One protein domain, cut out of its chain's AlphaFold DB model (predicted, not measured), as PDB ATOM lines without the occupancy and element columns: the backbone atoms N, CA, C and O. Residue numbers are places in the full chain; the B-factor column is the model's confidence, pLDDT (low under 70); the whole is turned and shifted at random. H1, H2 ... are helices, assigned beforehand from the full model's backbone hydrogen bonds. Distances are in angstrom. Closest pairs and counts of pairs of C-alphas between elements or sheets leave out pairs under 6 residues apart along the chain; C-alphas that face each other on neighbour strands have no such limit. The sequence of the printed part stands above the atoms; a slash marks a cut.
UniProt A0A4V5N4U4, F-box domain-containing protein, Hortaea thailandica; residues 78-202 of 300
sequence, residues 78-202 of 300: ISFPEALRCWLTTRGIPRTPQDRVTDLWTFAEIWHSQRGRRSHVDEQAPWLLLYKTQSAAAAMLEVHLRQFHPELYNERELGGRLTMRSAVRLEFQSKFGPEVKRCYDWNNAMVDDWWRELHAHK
ATOM      1  N   ILE A  78     239.265 173.215 245.275       89.69
ATOM      2  CA  ILE A  78     238.605 174.098 244.294       89.69
ATOM      3  C   ILE A  78     239.172 173.851 242.888       89.69
ATOM      4  O   ILE A  78     240.391 173.802 242.687       89.69
ATOM      5  N   SER A  79     238.293 173.708 241.899       86.81
ATOM      6  CA  SER A  79     238.715 173.591 240.505       86.81
ATOM      7  C   SER A  79     239.274 174.928 240.004       86.81
ATOM      8  O   SER A  79     238.993 175.991 240.557       86.81
ATOM      9  N   PHE A  80     240.084 174.899 238.948       88.31
ATOM     10  CA  PHE A  80     240.639 176.126 238.374       88.31
ATOM     11  C   PHE A  80     239.577 177.093 237.822       88.31
ATOM     12  O   PHE A  80     239.661 178.279 238.143       88.31
ATOM     13  N   PRO A  81     238.556 176.637 237.065       88.19
ATOM     14  CA  PRO A  81     237.448 177.497 236.650       88.19
ATOM     15  C   PRO A  81     236.717 178.135 237.817       88.19
ATOM     16  O   PRO A  81     236.404 179.319 237.760       88.19
ATOM     17  N   GLU A  82     236.479 177.368 238.879       88.38
ATOM     18  CA  GLU A  82     235.743 177.840 240.044       88.38
ATOM     19  C   GLU A  82     236.569 178.865 240.829       88.38
ATOM     20  O   GLU A  82     236.055 179.901 241.235       88.38
ATOM     21  N   ALA A  83     237.883 178.654 240.945       92.06
ATOM     22  CA  ALA A  83     238.790 179.648 241.511       92.06
ATOM     23  C   ALA A  83     238.827 180.937 240.678       92.06
ATOM     24  O   ALA A  83     238.777 182.030 241.241       92.06
ATOM     25  N   LEU A  84     238.860 180.825 239.345       92.38
ATOM     26  CA  LEU A  84     238.774 181.977 238.445       92.38
ATOM     27  C   LEU A  84     237.408 182.673 238.550       92.38
ATOM     28  O   LEU A  84     237.334 183.900 238.510       92.38
ATOM     29  N   ARG A  85     236.322 181.916 238.731       90.50
ATOM     30  CA  ARG A  85     234.976 182.454 238.949       90.50
ATOM     31  C   ARG A  85     234.909 183.239 240.250       90.50
ATOM     32  O   ARG A  85     234.423 184.367 240.224       90.50
ATOM     33  N   CYS A  86     235.427 182.698 241.352       89.62
ATOM     34  CA  CYS A  86     235.539 183.408 242.627       89.62
ATOM     35  C   CYS A  86     236.379 184.682 242.480       89.62
ATOM     36  O   CYS A  86     235.933 185.756 242.877       89.62
ATOM     37  N   TRP A  87     237.543 184.584 241.829       90.25
ATOM     38  CA  TRP A  87     238.421 185.721 241.547       90.25
ATOM     39  C   TRP A  87     237.683 186.857 240.825       90.25
ATOM     40  O   TRP A  87     237.651 187.988 241.309       90.25
ATOM     41  N   LEU A  88     237.037 186.549 239.696       88.44
ATOM     42  CA  LEU A  88     236.324 187.530 238.877       88.44
ATOM     43  C   LEU A  88     235.025 188.016 239.531       88.44
ATOM     44  O   LEU A  88     234.639 189.163 239.329       88.44
ATOM     45  N   THR A  89     234.349 187.183 240.323       85.56
ATOM     46  CA  THR A  89     233.138 187.590 241.054       85.56
ATOM     47  C   THR A  89     233.472 188.641 242.104       85.56
ATOM     48  O   THR A  89     232.759 189.635 242.224       85.56
ATOM     49  N   THR A  90     234.578 188.455 242.826       81.44
ATOM     50  CA  THR A  90     234.961 189.376 243.894       81.44
ATOM     51  C   THR A  90     235.645 190.633 243.364       81.44
ATOM     52  O   THR A  90     235.353 191.730 243.833       81.44
ATOM     53  N   ARG A  91     236.530 190.503 242.369       80.69
ATOM     54  CA  ARG A  91     237.306 191.638 241.835       80.69
ATOM     55  C   ARG A  91     236.635 192.351 240.672       80.69
ATOM     56  O   ARG A  91     236.946 193.506 240.397       80.69
ATOM     57  N   GLY A  92     235.728 191.677 239.979       85.00
ATOM     58  CA  GLY A  92     235.147 192.141 238.730       85.00
ATOM     59  C   GLY A  92     236.024 191.865 237.508       85.00
ATOM     60  O   GLY A  92     237.143 191.365 237.602       85.00
ATOM     61  N   ILE A  93     235.486 192.199 236.337       85.56
ATOM     62  CA  ILE A  93     236.155 192.023 235.047       85.56
ATOM     63  C   ILE A  93     236.789 193.354 234.618       85.56
ATOM     64  O   ILE A  93     236.057 194.331 234.386       85.56
ATOM     65  N   PRO A  94     238.123 193.400 234.432       81.88
ATOM     66  CA  PRO A  94     238.788 194.588 233.928       81.88
ATOM     67  C   PRO A  94     238.345 194.950 232.507       81.88
ATOM     68  O   PRO A  94     238.214 194.092 231.624       81.88
ATOM     69  N   ARG A  95     238.130 196.247 232.257       80.38
ATOM     70  CA  ARG A  95     237.648 196.723 230.951       80.38
ATOM     71  C   ARG A  95     238.708 196.776 229.875       80.38
ATOM     72  O   ARG A  95     238.384 196.486 228.723       80.38
ATOM     73  N   THR A  96     239.928 197.182 230.214       78.50
ATOM     74  CA  THR A  96     240.980 197.298 229.206       78.50
ATOM     75  C   THR A  96     241.712 195.961 229.053       78.50
ATOM     76  O   THR A  96     241.823 195.193 230.014       78.50
ATOM     77  N   PRO A  97     242.208 195.631 227.854       77.25
ATOM     78  CA  PRO A  97     242.966 194.398 227.640       77.25
ATOM     79  C   PRO A  97     244.229 194.306 228.501       77.25
ATOM     80  O   PRO A  97     244.487 193.259 229.089       77.25
ATOM     81  N   GLN A  98     244.976 195.406 228.634       74.31
ATOM     82  CA  GLN A  98     246.196 195.459 229.446       74.31
ATOM     83  C   GLN A  98     245.913 195.169 230.926       74.31
ATOM     84  O   GLN A  98     246.641 194.425 231.590       74.31
ATOM     85  N   ASP A  99     244.813 195.728 231.418       74.31
ATOM     86  CA  ASP A  99     244.332 195.537 232.775       74.31
ATOM     87  C   ASP A  99     243.933 194.077 233.033       74.31
ATOM     88  O   ASP A  99     244.320 193.495 234.046       74.31
ATOM     89  N   ARG A 100     243.246 193.439 232.073       82.00
ATOM     90  CA  ARG A 100     242.919 192.004 232.137       82.00
ATOM     91  C   ARG A 100     244.159 191.127 232.175       82.00
ATOM     92  O   ARG A 100     244.211 190.194 232.966       82.00
ATOM     93  N   VAL A 101     245.154 191.408 231.334       78.50
ATOM     94  CA  VAL A 101     246.408 190.638 231.326       78.50
ATOM     95  C   VAL A 101     247.088 190.723 232.689       78.50
ATOM     96  O   VAL A 101     247.489 189.695 233.229       78.50
ATOM     97  N   THR A 102     247.168 191.925 233.260       77.38
ATOM     98  CA  THR A 102     247.794 192.160 234.567       77.38
ATOM     99  C   THR A 102     247.036 191.454 235.691       77.38
ATOM    100  O   THR A 102     247.651 190.774 236.509       77.38
ATOM    101  N   ASP A 103     245.709 191.565 235.715       82.81
ATOM    102  CA  ASP A 103     244.865 190.941 236.736       82.81
ATOM    103  C   ASP A 103     244.923 189.403 236.679       82.81
ATOM    104  O   ASP A 103     245.157 188.746 237.695       82.81
ATOM    105  N   LEU A 104     244.837 188.821 235.478       87.56
ATOM    106  CA  LEU A 104     244.951 187.371 235.283       87.56
ATOM    107  C   LEU A 104     246.362 186.839 235.565       87.56
ATOM    108  O   LEU A 104     246.521 185.674 235.933       87.56
ATOM    109  N   TRP A 105     247.392 187.674 235.410       84.62
ATOM    110  CA  TRP A 105     248.745 187.332 235.838       84.62
ATOM    111  C   TRP A 105     248.820 187.205 237.359       84.62
ATOM    112  O   TRP A 105     249.365 186.225 237.866       84.62
ATOM    113  N   THR A 106     248.227 188.151 238.089       84.44
ATOM    114  CA  THR A 106     248.156 188.105 239.555       84.44
ATOM    115  C   THR A 106     247.360 186.892 240.035       84.44
ATOM    116  O   THR A 106     247.819 186.181 240.930       84.44
ATOM    117  N   PHE A 107     246.227 186.583 239.392       89.44
ATOM    118  CA  PHE A 107     245.488 185.343 239.644       89.44
ATOM    119  C   PHE A 107     246.386 184.108 239.490       89.44
ATOM    120  O   PHE A 107     246.443 183.266 240.384       89.44
ATOM    121  N   ALA A 108     247.122 184.014 238.380       88.44
ATOM    122  CA  ALA A 108     247.998 182.882 238.105       88.44
ATOM    123  C   ALA A 108     249.158 182.768 239.115       88.44
ATOM    124  O   ALA A 108     249.492 181.655 239.523       88.44
ATOM    125  N   GLU A 109     249.744 183.889 239.558       85.81
ATOM    126  CA  GLU A 109     250.774 183.912 240.609       85.81
ATOM    127  C   GLU A 109     250.222 183.362 241.935       85.81
ATOM    128  O   GLU A 109     250.849 182.501 242.561       85.81
ATOM    129  N   ILE A 110     249.026 183.805 242.335       88.25
ATOM    130  CA  ILE A 110     248.373 183.380 243.580       88.25
ATOM    131  C   ILE A 110     247.979 181.905 243.503       88.25
ATOM    132  O   ILE A 110     248.339 181.132 244.395       88.25
ATOM    133  N   TRP A 111     247.329 181.490 242.412       90.19
ATOM    134  CA  TRP A 111     246.976 180.094 242.161       90.19
ATOM    135  C   TRP A 111     248.203 179.186 242.261       90.19
ATOM    136  O   TRP A 111     248.206 178.204 243.007       90.19
ATOM    137  N   HIS A 112     249.281 179.542 241.561       85.94
ATOM    138  CA  HIS A 112     250.500 178.745 241.551       85.94
ATOM    139  C   HIS A 112     251.155 178.663 242.938       85.94
ATOM    140  O   HIS A 112     251.616 177.593 243.338       85.94
ATOM    141  N   SER A 113     251.148 179.764 243.699       84.88
ATOM    142  CA  SER A 113     251.726 179.798 245.048       84.88
ATOM    143  C   SER A 113     251.030 178.848 246.034       84.88
ATOM    144  O   SER A 113     251.676 178.341 246.947       84.88
ATOM    145  N   GLN A 114     249.739 178.558 245.827       88.56
ATOM    146  CA  GLN A 114     248.919 177.739 246.732       88.56
ATOM    147  C   GLN A 114     248.821 176.273 246.335       88.56
ATOM    148  O   GLN A 114     248.625 175.415 247.192       88.56
ATOM    149  N   ARG A 115     248.957 175.959 245.043       84.44
ATOM    150  CA  ARG A 115     248.890 174.572 244.563       84.44
ATOM    151  C   ARG A 115     250.143 173.761 244.843       84.44
ATOM    152  O   ARG A 115     250.091 172.536 244.747       84.44
ATOM    153  N   GLY A 116     251.221 174.430 245.253       65.62
ATOM    154  CA  GLY A 116     252.519 173.807 245.452       65.62
ATOM    155  C   GLY A 116     253.055 173.218 244.145       65.62
ATOM    156  O   GLY A 116     252.334 172.949 243.184       65.62
ATOM    157  N   ARG A 117     254.364 173.004 244.068       60.97
ATOM    158  CA  ARG A 117     254.927 172.252 242.944       60.97
ATOM    159  C   ARG A 117     254.651 170.771 243.179       60.97
ATOM    160  O   ARG A 117     255.295 170.168 244.034       60.97
ATOM    161  N   ARG A 118     253.754 170.158 242.404       54.50
ATOM    162  CA  ARG A 118     253.744 168.694 242.256       54.50
ATOM    163  C   ARG A 118     254.971 168.279 241.425       54.50
ATOM    164  O   ARG A 118     254.907 168.161 240.216       54.50
ATOM    165  N   SER A 119     256.100 168.159 242.122       48.97
ATOM    166  CA  SER A 119     257.213 167.216 241.930       48.97
ATOM    167  C   SER A 119     257.888 166.998 240.551       48.97
ATOM    168  O   SER A 119     257.313 166.471 239.607       48.97
ATOM    169  N   HIS A 120     259.206 167.245 240.562       47.31
ATOM    170  CA  HIS A 120     260.315 166.390 240.088       47.31
ATOM    171  C   HIS A 120     260.687 166.153 238.615       47.31
ATOM    172  O   HIS A 120     261.730 165.529 238.411       47.31
ATOM    173  N   VAL A 121     260.006 166.677 237.594       43.56
ATOM    174  CA  VAL A 121     260.490 166.493 236.207       43.56
ATOM    175  C   VAL A 121     260.434 167.794 235.412       43.56
ATOM    176  O   VAL A 121     259.375 168.395 235.261       43.56
ATOM    177  N   ASP A 122     261.605 168.161 234.898       48.97
ATOM    178  CA  ASP A 122     261.967 169.315 234.080       48.97
ATOM    179  C   ASP A 122     262.241 170.633 234.821       48.97
ATOM    180  O   ASP A 122     261.375 171.256 235.434       48.97
ATOM    181  N   GLU A 123     263.471 171.120 234.629       54.41
ATOM    182  CA  GLU A 123     263.935 172.507 234.784       54.41
ATOM    183  C   GLU A 123     263.187 173.477 233.843       54.41
ATOM    184  O   GLU A 123     263.758 174.415 233.288       54.41
ATOM    185  N   GLN A 124     261.893 173.265 233.599       57.16
ATOM    186  CA  GLN A 124     261.101 174.238 232.874       57.16
ATOM    187  C   GLN A 124     261.021 175.505 233.712       57.16
ATOM    188  O   GLN A 124     260.675 175.504 234.898       57.16
ATOM    189  N   ALA A 125     261.396 176.604 233.069       66.06
ATOM    190  CA  ALA A 125     261.544 177.873 233.730       66.06
ATOM    191  C   ALA A 125     260.194 178.282 234.366       66.06
ATOM    192  O   ALA A 125     259.183 178.315 233.662       66.06
ATOM    193  N   PRO A 126     260.146 178.608 235.672       72.62
ATOM    194  CA  PRO A 126     258.908 178.903 236.407       72.62
ATOM    195  C   PRO A 126     257.989 179.941 235.747       72.62
ATOM    196  O   PRO A 126     256.776 179.930 235.950       72.62
ATOM    197  N   TRP A 127     258.559 180.819 234.923       78.31
ATOM    198  CA  TRP A 127     257.815 181.804 234.147       78.31
ATOM    199  C   TRP A 127     256.911 181.177 233.072       78.31
ATOM    200  O   TRP A 127     255.852 181.731 232.788       78.31
ATOM    201  N   LEU A 128     257.283 180.030 232.487       79.56
ATOM    202  CA  LEU A 128     256.516 179.384 231.420       79.56
ATOM    203  C   LEU A 128     255.204 178.815 231.960       79.56
ATOM    204  O   LEU A 128     254.145 179.050 231.382       79.56
ATOM    205  N   LEU A 129     255.254 178.119 233.099       81.50
ATOM    206  CA  LEU A 129     254.053 177.598 233.754       81.50
ATOM    207  C   LEU A 129     253.113 178.733 234.173       81.50
ATOM    208  O   LEU A 129     251.903 178.639 233.966       81.50
ATOM    209  N   LEU A 130     253.665 179.826 234.704       83.19
ATOM    210  CA  LEU A 130     252.898 181.019 235.050       83.19
ATOM    211  C   LEU A 130     252.210 181.628 233.817       83.19
ATOM    212  O   LEU A 130     250.995 181.823 233.824       83.19
ATOM    213  N   TYR A 131     252.962 181.832 232.733       82.94
ATOM    214  CA  TYR A 131     252.448 182.344 231.461       82.94
ATOM    215  C   TYR A 131     251.324 181.468 230.889       82.94
ATOM    216  O   TYR A 131     250.287 181.969 230.455       82.94
ATOM    217  N   LYS A 132     251.494 180.142 230.915       83.75
ATOM    218  CA  LYS A 132     250.482 179.202 230.417       83.75
ATOM    219  C   LYS A 132     249.245 179.149 231.320       83.75
ATOM    220  O   LYS A 132     248.135 179.052 230.807       83.75
ATOM    221  N   THR A 133     249.415 179.269 232.638       87.56
ATOM    222  CA  THR A 133     248.296 179.367 233.596       87.56
ATOM    223  C   THR A 133     247.474 180.634 233.330       87.56
ATOM    224  O   THR A 133     246.250 180.569 233.230       87.56
ATOM    225  N   GLN A 134     248.144 181.772 233.129       88.06
ATOM    226  CA  GLN A 134     247.494 183.026 232.747       88.06
ATOM    227  C   GLN A 134     246.786 182.904 231.387       88.06
ATOM    228  O   GLN A 134     245.646 183.345 231.251       88.06
ATOM    229  N   SER A 135     247.414 182.249 230.404       85.19
ATOM    230  CA  SER A 135     246.824 182.015 229.077       85.19
ATOM    231  C   SER A 135     245.551 181.166 229.140       85.19
ATOM    232  O   SER A 135     244.594 181.438 228.419       85.19
ATOM    233  N   ALA A 136     245.520 180.151 230.009       87.25
ATOM    234  CA  ALA A 136     244.336 179.330 230.245       87.25
ATOM    235  C   ALA A 136     243.187 180.155 230.851       87.25
ATOM    236  O   ALA A 136     242.058 180.085 230.365       87.25
ATOM    237  N   ALA A 137     243.476 180.991 231.855       90.75
ATOM    238  CA  ALA A 137     242.482 181.891 232.442       90.75
ATOM    239  C   ALA A 137     241.947 182.910 231.419       90.75
ATOM    240  O   ALA A 137     240.739 183.142 231.341       90.75
ATOM    241  N   ALA A 138     242.832 183.474 230.590       88.69
ATOM    242  CA  ALA A 138     242.465 184.411 229.532       88.69
ATOM    243  C   ALA A 138     241.532 183.766 228.504       88.69
ATOM    244  O   ALA A 138     240.508 184.352 228.170       88.69
ATOM    245  N   ALA A 139     241.817 182.530 228.085       86.06
ATOM    246  CA  ALA A 139     240.970 181.793 227.151       86.06
ATOM    247  C   ALA A 139     239.539 181.606 227.682       86.06
ATOM    248  O   ALA A 139     238.571 181.765 226.939       86.06
ATOM    249  N   MET A 140     239.388 181.297 228.974       88.69
ATOM    250  CA  MET A 140     238.071 181.174 229.611       88.69
ATOM    251  C   MET A 140     237.330 182.510 229.652       88.69
ATOM    252  O   MET A 140     236.149 182.575 229.302       88.69
ATOM    253  N   LEU A 141     238.024 183.582 230.046       89.06
ATOM    254  CA  LEU A 141     237.443 184.921 230.077       89.06
ATOM    255  C   LEU A 141     237.057 185.397 228.669       89.06
ATOM    256  O   LEU A 141     235.990 185.973 228.500       89.06
ATOM    257  N   GLU A 142     237.865 185.123 227.645       85.88
ATOM    258  CA  GLU A 142     237.576 185.480 226.251       85.88
ATOM    259  C   GLU A 142     236.285 184.841 225.739       85.88
ATOM    260  O   GLU A 142     235.480 185.525 225.105       85.88
ATOM    261  N   VAL A 143     236.063 183.554 226.025       84.44
ATOM    262  CA  VAL A 143     234.815 182.863 225.658       84.44
ATOM    263  C   VAL A 143     233.614 183.563 226.291       84.44
ATOM    264  O   VAL A 143     232.618 183.813 225.610       84.44
ATOM    265  N   HIS A 144     233.721 183.940 227.567       87.06
ATOM    266  CA  HIS A 144     232.670 184.674 228.262       87.06
ATOM    267  C   HIS A 144     232.463 186.085 227.693       87.06
ATOM    268  O   HIS A 144     231.332 186.447 227.372       87.06
ATOM    269  N   LEU A 145     233.531 186.865 227.496       87.38
ATOM    270  CA  LEU A 145     233.453 188.222 226.947       87.38
ATOM    271  C   LEU A 145     232.805 188.230 225.564       87.38
ATOM    272  O   LEU A 145     231.890 189.005 225.321       87.38
ATOM    273  N   ARG A 146     233.210 187.323 224.673       84.00
ATOM    274  CA  ARG A 146     232.612 187.197 223.335       84.00
ATOM    275  C   ARG A 146     231.104 186.986 223.371       84.00
ATOM    276  O   ARG A 146     230.407 187.426 222.462       84.00
ATOM    277  N   GLN A 147     230.622 186.265 224.377       83.62
ATOM    278  CA  GLN A 147     229.231 185.850 224.453       83.62
ATOM    279  C   GLN A 147     228.352 186.838 225.232       83.62
ATOM    280  O   GLN A 147     227.202 187.035 224.847       83.62
ATOM    281  N   PHE A 148     228.871 187.442 226.303       85.56
ATOM    282  CA  PHE A 148     228.075 188.224 227.257       85.56
ATOM    283  C   PHE A 148     228.514 189.687 227.392       85.56
ATOM    284  O   PHE A 148     227.709 190.511 227.811       85.56
ATOM    285  N   HIS A 149     229.746 190.017 226.992       86.25
ATOM    286  CA  HIS A 149     230.303 191.375 227.027       86.25
ATOM    287  C   HIS A 149     231.061 191.719 225.731       86.25
ATOM    288  O   HIS A 149     232.260 192.037 225.772       86.25
ATOM    289  N   PRO A 150     230.414 191.608 224.550       86.94
ATOM    290  CA  PRO A 150     231.077 191.807 223.263       86.94
ATOM    291  C   PRO A 150     231.670 193.216 223.115       86.94
ATOM    292  O   PRO A 150     232.643 193.394 222.389       86.94
ATOM    293  N   GLU A 151     231.151 194.205 223.844       85.00
ATOM    294  CA  GLU A 151     231.675 195.571 223.910       85.00
ATOM    295  C   GLU A 151     233.073 195.674 224.538       85.00
ATOM    296  O   GLU A 151     233.790 196.644 224.300       85.00
ATOM    297  N   LEU A 152     233.472 194.689 225.347       82.25
ATOM    298  CA  LEU A 152     234.796 194.619 225.977       82.25
ATOM    299  C   LEU A 152     235.760 193.708 225.221       82.25
ATOM    300  O   LEU A 152     236.955 193.655 225.540       82.25
ATOM    301  N   TYR A 153     235.234 192.948 224.264       82.25
ATOM    302  CA  TYR A 153     235.984 191.969 223.513       82.25
ATOM    303  C   TYR A 153     236.757 192.642 222.368       82.25
ATOM    304  O   TYR A 153     236.180 193.320 221.523       82.25
ATOM    305  N   ASN A 154     238.078 192.434 222.324       71.19
ATOM    306  CA  ASN A 154     238.936 192.909 221.237       71.19
ATOM    307  C   ASN A 154     239.682 191.726 220.605       71.19
ATOM    308  O   ASN A 154     240.567 191.138 221.230       71.19
ATOM    309  N   GLU A 155     239.350 191.408 219.349       64.00
ATOM    310  CA  GLU A 155     239.968 190.322 218.573       64.00
ATOM    311  C   GLU A 155     241.479 190.481 218.362       64.00
ATOM    312  O   GLU A 155     242.169 189.495 218.110       64.00
ATOM    313  N   ARG A 156     242.007 191.710 218.430       57.44
ATOM    314  CA  ARG A 156     243.400 192.008 218.067       57.44
ATOM    315  C   ARG A 156     244.385 191.936 219.234       57.44
ATOM    316  O   ARG A 156     245.579 191.822 218.984       57.44
ATOM    317  N   GLU A 157     243.915 192.016 220.478       56.75
ATOM    318  CA  GLU A 157     244.774 192.368 221.627       56.75
ATOM    319  C   GLU A 157     244.904 191.267 222.688       56.75
ATOM    320  O   GLU A 157     245.799 191.321 223.526       56.75
ATOM    321  N   LEU A 158     244.080 190.223 222.621       52.62
ATOM    322  CA  LEU A 158     244.165 189.060 223.503       52.62
ATOM    323  C   LEU A 158     244.675 187.845 222.716       52.62
ATOM    324  O   LEU A 158     243.937 186.941 222.362       52.62
ATOM    325  N   GLY A 159     245.962 187.879 222.363       45.16
ATOM    326  CA  GLY A 159     246.813 186.692 222.210       45.16
ATOM    327  C   GLY A 159     246.364 185.507 221.338       45.16
ATOM    328  O   GLY A 159     246.902 184.416 221.532       45.16
ATOM    329  N   GLY A 160     245.433 185.635 220.394       46.00
ATOM    330  CA  GLY A 160     245.119 184.542 219.466       46.00
ATOM    331  C   GLY A 160     243.837 184.754 218.680       46.00
ATOM    332  O   GLY A 160     242.791 185.074 219.233       46.00
ATOM    333  N   ARG A 161     243.923 184.570 217.362       42.81
ATOM    334  CA  ARG A 161     242.781 184.607 216.451       42.81
ATOM    335  C   ARG A 161     241.902 183.368 216.654       42.81
ATOM    336  O   ARG A 161     241.917 182.491 215.795       42.81
ATOM    337  N   LEU A 162     241.060 183.359 217.689       44.88
ATOM    338  CA  LEU A 162     239.950 182.408 217.812       44.88
ATOM    339  C   LEU A 162     238.928 182.669 216.690       44.88
ATOM    340  O   LEU A 162     237.907 183.328 216.894       44.88
ATOM    341  N   THR A 163     239.231 182.208 215.478       41.12
ATOM    342  CA  THR A 163     238.399 182.386 214.279       41.12
ATOM    343  C   THR A 163     237.165 181.492 214.340       41.12
ATOM    344  O   THR A 163     237.247 180.304 214.635       41.12
ATOM    345  N   MET A 164     236.003 182.084 214.058       39.25
ATOM    346  CA  MET A 164     234.671 181.467 214.059       39.25
ATOM    347  C   MET A 164     234.583 180.228 213.145       39.25
ATOM    348  O   MET A 164     234.265 180.363 211.966       39.25
ATOM    349  N   ARG A 165     234.860 179.029 213.676       42.41
ATOM    350  CA  ARG A 165     234.389 177.685 213.246       42.41
ATOM    351  C   ARG A 165     235.015 176.628 214.164       42.41
ATOM    352  O   ARG A 165     235.722 176.986 215.087       42.41
ATOM    353  N   SER A 166     234.751 175.339 213.963       42.25
ATOM    354  CA  SER A 166     235.246 174.178 214.744       42.25
ATOM    355  C   SER A 166     236.706 174.227 215.261       42.25
ATOM    356  O   SER A 166     237.026 173.533 216.225       42.25
ATOM    357  N   ALA A 167     237.565 175.079 214.694       54.78
ATOM    358  CA  ALA A 167     238.874 175.468 215.215       54.78
ATOM    359  C   ALA A 167     238.863 176.134 216.614       54.78
ATOM    360  O   ALA A 167     239.836 175.972 217.341       54.78
ATOM    361  N   VAL A 168     237.783 176.812 217.039       66.75
ATOM    362  CA  VAL A 168     237.738 177.552 218.324       66.75
ATOM    363  C   VAL A 168     237.911 176.625 219.531       66.75
ATOM    364  O   VAL A 168     238.614 176.976 220.472       66.75
ATOM    365  N   ARG A 169     237.332 175.416 219.504       70.12
ATOM    366  CA  ARG A 169     237.488 174.440 220.599       70.12
ATOM    367  C   ARG A 169     238.921 173.911 220.683       70.12
ATOM    368  O   ARG A 169     239.462 173.800 221.776       70.12
ATOM    369  N   LEU A 170     239.538 173.601 219.541       69.19
ATOM    370  CA  LEU A 170     240.926 173.128 219.485       69.19
ATOM    371  C   LEU A 170     241.907 174.225 219.911       69.19
ATOM    372  O   LEU A 170     242.849 173.964 220.655       69.19
ATOM    373  N   GLU A 171     241.665 175.464 219.492       70.88
ATOM    374  CA  GLU A 171     242.465 176.609 219.906       70.88
ATOM    375  C   GLU A 171     242.269 176.920 221.392       70.88
ATOM    376  O   GLU A 171     243.267 177.096 222.087       70.88
ATOM    377  N   PHE A 172     241.043 176.860 221.922       75.19
ATOM    378  CA  PHE A 172     240.793 176.912 223.364       75.19
ATOM    379  C   PHE A 172     241.596 175.833 224.095       75.19
ATOM    380  O   PHE A 172     242.410 176.164 224.949       75.19
ATOM    381  N   GLN A 173     241.481 174.563 223.695       77.56
ATOM    382  CA  GLN A 173     242.245 173.456 224.281       77.56
ATOM    383  C   GLN A 173     243.767 173.645 224.202       77.56
ATOM    384  O   GLN A 173     244.479 173.194 225.101       77.56
ATOM    385  N   SER A 174     244.271 174.295 223.147       79.12
ATOM    386  CA  SER A 174     245.700 174.585 222.960       79.12
ATOM    387  C   SER A 174     246.243 175.616 223.954       79.12
ATOM    388  O   SER A 174     247.432 175.585 224.281       79.12
ATOM    389  N   LYS A 175     245.382 176.501 224.483       79.81
ATOM    390  CA  LYS A 175     245.754 177.454 225.544       79.81
ATOM    391  C   LYS A 175     246.060 176.731 226.855       79.81
ATOM    392  O   LYS A 175     246.923 177.168 227.613       79.81
ATOM    393  N   PHE A 176     245.436 175.573 227.061       76.56
ATOM    394  CA  PHE A 176     245.730 174.631 228.136       76.56
ATOM    395  C   PHE A 176     246.896 173.728 227.713       76.56
ATOM    396  O   PHE A 176     246.716 172.547 227.400       76.56
ATOM    397  N   GLY A 177     248.094 174.319 227.637       76.31
ATOM    398  CA  GLY A 177     249.321 173.640 227.215       76.31
ATOM    399  C   GLY A 177     249.621 172.361 228.016       76.31
ATOM    400  O   GLY A 177     249.101 172.184 229.124       76.31
ATOM    401  N   PRO A 178     250.453 171.452 227.473       77.62
ATOM    402  CA  PRO A 178     250.802 170.196 228.141       77.62
ATOM    403  C   PRO A 178     251.421 170.413 229.528       77.62
ATOM    404  O   PRO A 178     251.249 169.571 230.404       77.62
ATOM    405  N   GLU A 179     252.087 171.547 229.751       76.44
ATOM    406  CA  GLU A 179     252.703 171.921 231.025       76.44
ATOM    407  C   GLU A 179     251.644 172.134 232.112       76.44
ATOM    408  O   GLU A 179     251.721 171.561 233.191       76.44
ATOM    409  N   VAL A 180     250.608 172.913 231.799       74.56
ATOM    410  CA  VAL A 180     249.502 173.220 232.718       74.56
ATOM    411  C   VAL A 180     248.690 171.961 233.005       74.56
ATOM    412  O   VAL A 180     248.359 171.686 234.156       74.56
ATOM    413  N   LYS A 181     248.428 171.163 231.961       80.50
ATOM    414  CA  LYS A 181     247.757 169.866 232.084       80.50
ATOM    415  C   LYS A 181     248.506 168.921 233.013       80.50
ATOM    416  O   LYS A 181     247.901 168.342 233.902       80.50
ATOM    417  N   ARG A 182     249.829 168.826 232.875       79.75
ATOM    418  CA  ARG A 182     250.660 167.983 233.738       79.75
ATOM    419  C   ARG A 182     250.754 168.521 235.168       79.75
ATOM    420  O   ARG A 182     250.591 167.761 236.106       79.75
ATOM    421  N   CYS A 183     251.019 169.815 235.346       75.62
ATOM    422  CA  CYS A 183     251.267 170.391 236.672       75.62
ATOM    423  C   CYS A 183     250.022 170.460 237.562       75.62
ATOM    424  O   CYS A 183     250.153 170.410 238.784       75.62
ATOM    425  N   TYR A 184     248.837 170.602 236.969       76.81
ATOM    426  CA  TYR A 184     247.576 170.692 237.707       76.81
ATOM    427  C   TYR A 184     246.670 169.472 237.499       76.81
ATOM    428  O   TYR A 184     245.497 169.528 237.862       76.81
ATOM    429  N   ASP A 185     247.201 168.393 236.912       76.25
ATOM    430  CA  ASP A 185     246.474 167.166 236.563       76.25
ATOM    431  C   ASP A 185     245.207 167.413 235.725       76.25
ATOM    432  O   ASP A 185     244.200 166.715 235.849       76.25
ATOM    433  N   TRP A 186     245.237 168.422 234.850       80.75
ATOM    434  CA  TRP A 186     244.148 168.641 233.902       80.75
ATOM    435  C   TRP A 186     244.295 167.719 232.699       80.75
ATOM    436  O   TRP A 186     245.388 167.458 232.200       80.75
ATOM    437  N   ASN A 187     243.164 167.289 232.158       81.31
ATOM    438  CA  ASN A 187     243.113 166.511 230.931       81.31
ATOM    439  C   ASN A 187     242.168 167.168 229.913       81.31
ATOM    440  O   ASN A 187     241.459 168.128 230.216       81.31
ATOM    441  N   ASN A 188     242.175 166.668 228.677       81.75
ATOM    442  CA  ASN A 188     241.333 167.224 227.615       81.75
ATOM    443  C   ASN A 188     239.834 167.089 227.921       81.75
ATOM    444  O   ASN A 188     239.081 167.970 227.524       81.75
ATOM    445  N   ALA A 189     239.415 166.042 228.643       84.06
ATOM    446  CA  ALA A 189     238.017 165.863 229.024       84.06
ATOM    447  C   ALA A 189     237.563 166.964 229.994       84.06
ATOM    448  O   ALA A 189     236.544 167.589 229.752       84.06
ATOM    449  N   MET A 190     238.371 167.306 231.002       81.56
ATOM    450  CA  MET A 190     238.076 168.418 231.916       81.56
ATOM    451  C   MET A 190     237.975 169.756 231.177       81.56
ATOM    452  O   MET A 190     237.038 170.516 231.391       81.56
ATOM    453  N   VAL A 191     238.913 170.035 230.265       81.75
ATOM    454  CA  VAL A 191     238.876 171.259 229.445       81.75
ATOM    455  C   VAL A 191     237.633 171.282 228.545       81.75
ATOM    456  O   VAL A 191     237.040 172.337 228.325       81.75
ATOM    457  N   ASP A 192     237.217 170.121 228.044       83.38
ATOM    458  CA  ASP A 192     236.001 169.967 227.252       83.38
ATOM    459  C   ASP A 192     234.722 170.138 228.063       83.38
ATOM    460  O   ASP A 192     233.758 170.718 227.562       83.38
ATOM    461  N   ASP A 193     234.707 169.668 229.303       83.44
ATOM    462  CA  ASP A 193     233.605 169.867 230.236       83.44
ATOM    463  C   ASP A 193     233.443 171.356 230.525       83.44
ATOM    464  O   ASP A 193     232.348 171.890 230.371       83.44
ATOM    465  N   TRP A 194     234.546 172.065 230.776       81.94
ATOM    466  CA  TRP A 194     234.526 173.516 230.974       81.94
ATOM    467  C   TRP A 194     234.061 174.269 229.733       81.94
ATOM    468  O   TRP A 194     233.260 175.193 229.837       81.94
ATOM    469  N   TRP A 195     234.518 173.869 228.543       82.56
ATOM    470  CA  TRP A 195     234.028 174.436 227.285       82.56
ATOM    471  C   TRP A 195     232.509 174.268 227.148       82.56
ATOM    472  O   TRP A 195     231.803 175.205 226.765       82.56
ATOM    473  N   ARG A 196     231.987 173.079 227.481       82.56
ATOM    474  CA  ARG A 196     230.544 172.808 227.474       82.56
ATOM    475  C   ARG A 196     229.811 173.645 228.515       82.56
ATOM    476  O   ARG A 196     228.801 174.246 228.167       82.56
ATOM    477  N   GLU A 197     230.316 173.739 229.741       79.00
ATOM    478  CA  GLU A 197     229.725 174.543 230.816       79.00
ATOM    479  C   GLU A 197     229.683 176.032 230.462       79.00
ATOM    480  O   GLU A 197     228.623 176.652 230.565       79.00
ATOM    481  N   LEU A 198     230.782 176.601 229.955       75.75
ATOM    482  CA  LEU A 198     230.846 177.996 229.501       75.75
ATOM    483  C   LEU A 198     229.753 178.310 228.468       75.75
ATOM    484  O   LEU A 198     229.164 179.393 228.492       75.75
ATOM    485  N   HIS A 199     229.441 177.349 227.594       75.94
ATOM    486  CA  HIS A 199     228.401 177.487 226.578       75.94
ATOM    487  C   HIS A 199     226.999 177.048 227.011       75.94
ATOM    488  O   HIS A 199     226.042 177.464 226.360       75.94
ATOM    489  N   ALA A 200     226.840 176.238 228.059       75.50
ATOM    490  CA  ALA A 200     225.533 175.800 228.551       75.50
ATOM    491  C   ALA A 200     224.764 176.950 229.222       75.50
ATOM    492  O   ALA A 200     223.554 177.074 229.050       75.50
ATOM    493  N   HIS A 201     225.471 177.866 229.891       68.31
ATOM    494  CA  HIS A 201     224.886 178.977 230.654       68.31
ATOM    495  C   HIS A 201     224.443 180.177 229.784       68.31
ATOM    496  O   HIS A 201     224.490 181.324 230.229       68.31
ATOM    497  N   LYS A 202     224.012 179.962 228.526       63.50
ATOM    498  CA  LYS A 202     223.638 181.063 227.605       63.50
ATOM    499  C   LYS A 202     222.504 181.947 228.125       63.50
ATOM    500  O   LYS A 202     222.481 183.127 227.796       63.50
TER     501      LYS A 202
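AT A GLANCE: This is residues 78 to 202 of the 300 residues of the protein "F-box domain-containing protein" of Hortaea thailandica (UniProt A0A4V5N4U4). One long helix, H3, runs through the middle as the core, with the shorter helices set round it: H2 crosses it on one side, H4 and H5 pack on the opposite side, and H1 and H6 lie round one flank. The link from H3 to H4 folds back past the last residues of H3, and the link from H2 to H3 lies at the other end of the long axis. The printed part has 125 residues with six named helices, H1 to H6 in order, and no named strand; the class is all helix. It is compact, with a radius of gyration of the C-alphas of 14.2 A, and spans 43 by 30 by 26 A.

HOW THE PARTS SIT: H1, residues 80 to 91, and H2, residues 97 to 115, are close but not clearly touching, the C-alphas of Trp 87 and Phe 107 being closest at 7.3 A. H3, residues 126 to 148, is the hub and touches the five other helices. H1 only just touches H3, with 3 pairs of C-alphas within 8 A, the closest Leu 84 and Ala 137 at 7.1 A. H2 touches H3 at a steep tilt of 54 degrees, opposite ways; the closest C-alphas, of Ala 108 and Gln 134, are 5.4 A apart. H4, residues 167 to 175, forms a helical hairpin with H3 at a shallow tilt of 33 degrees, only just short of steep; the C-alphas of Ala 136 and Lys 175 come closest, at 5.3 A. H5, residues 178 to 183, touches H3 with Val 180 nearest to Thr 133, their C-alphas 6.3 A apart. H6, residues 188 to 200, touches H4, the C-alphas of Gln 173 and Val 191 being closest at 6.5 A. H6 only just touches H3, with 3 pairs of C-alphas within 8 A, the closest His 144 and Leu 198 at 7.0 A. H2 stays apart from H4, H5 and H6. In H1 to H6 every O i to N i+4 pair is within hydrogen-bond range.

IN THESE COORDINATES: H1 begins at C-alpha 80, (240.639, 176.126, 238.374), and is 16.2 A long. H2 is 26.7 A and H3 33.5 A long, with C-alpha 126 at (258.908, 178.903, 236.407). H4 and H5 are short, and H6 is 18.0 A long, ending at C-alpha 200, (225.533, 175.800, 228.551).

THE WHOLE: The two C-alphas farthest apart, of His 120 and Glu 151, are 44.0 A apart. The printed part has no cut. The link from H3 to H4, residues 149 to 166, is long. The mean pLDDT of the printed part is 76.5; it is under 70 at residues 116 to 125, 155 to 168, 170 and 201 to 202.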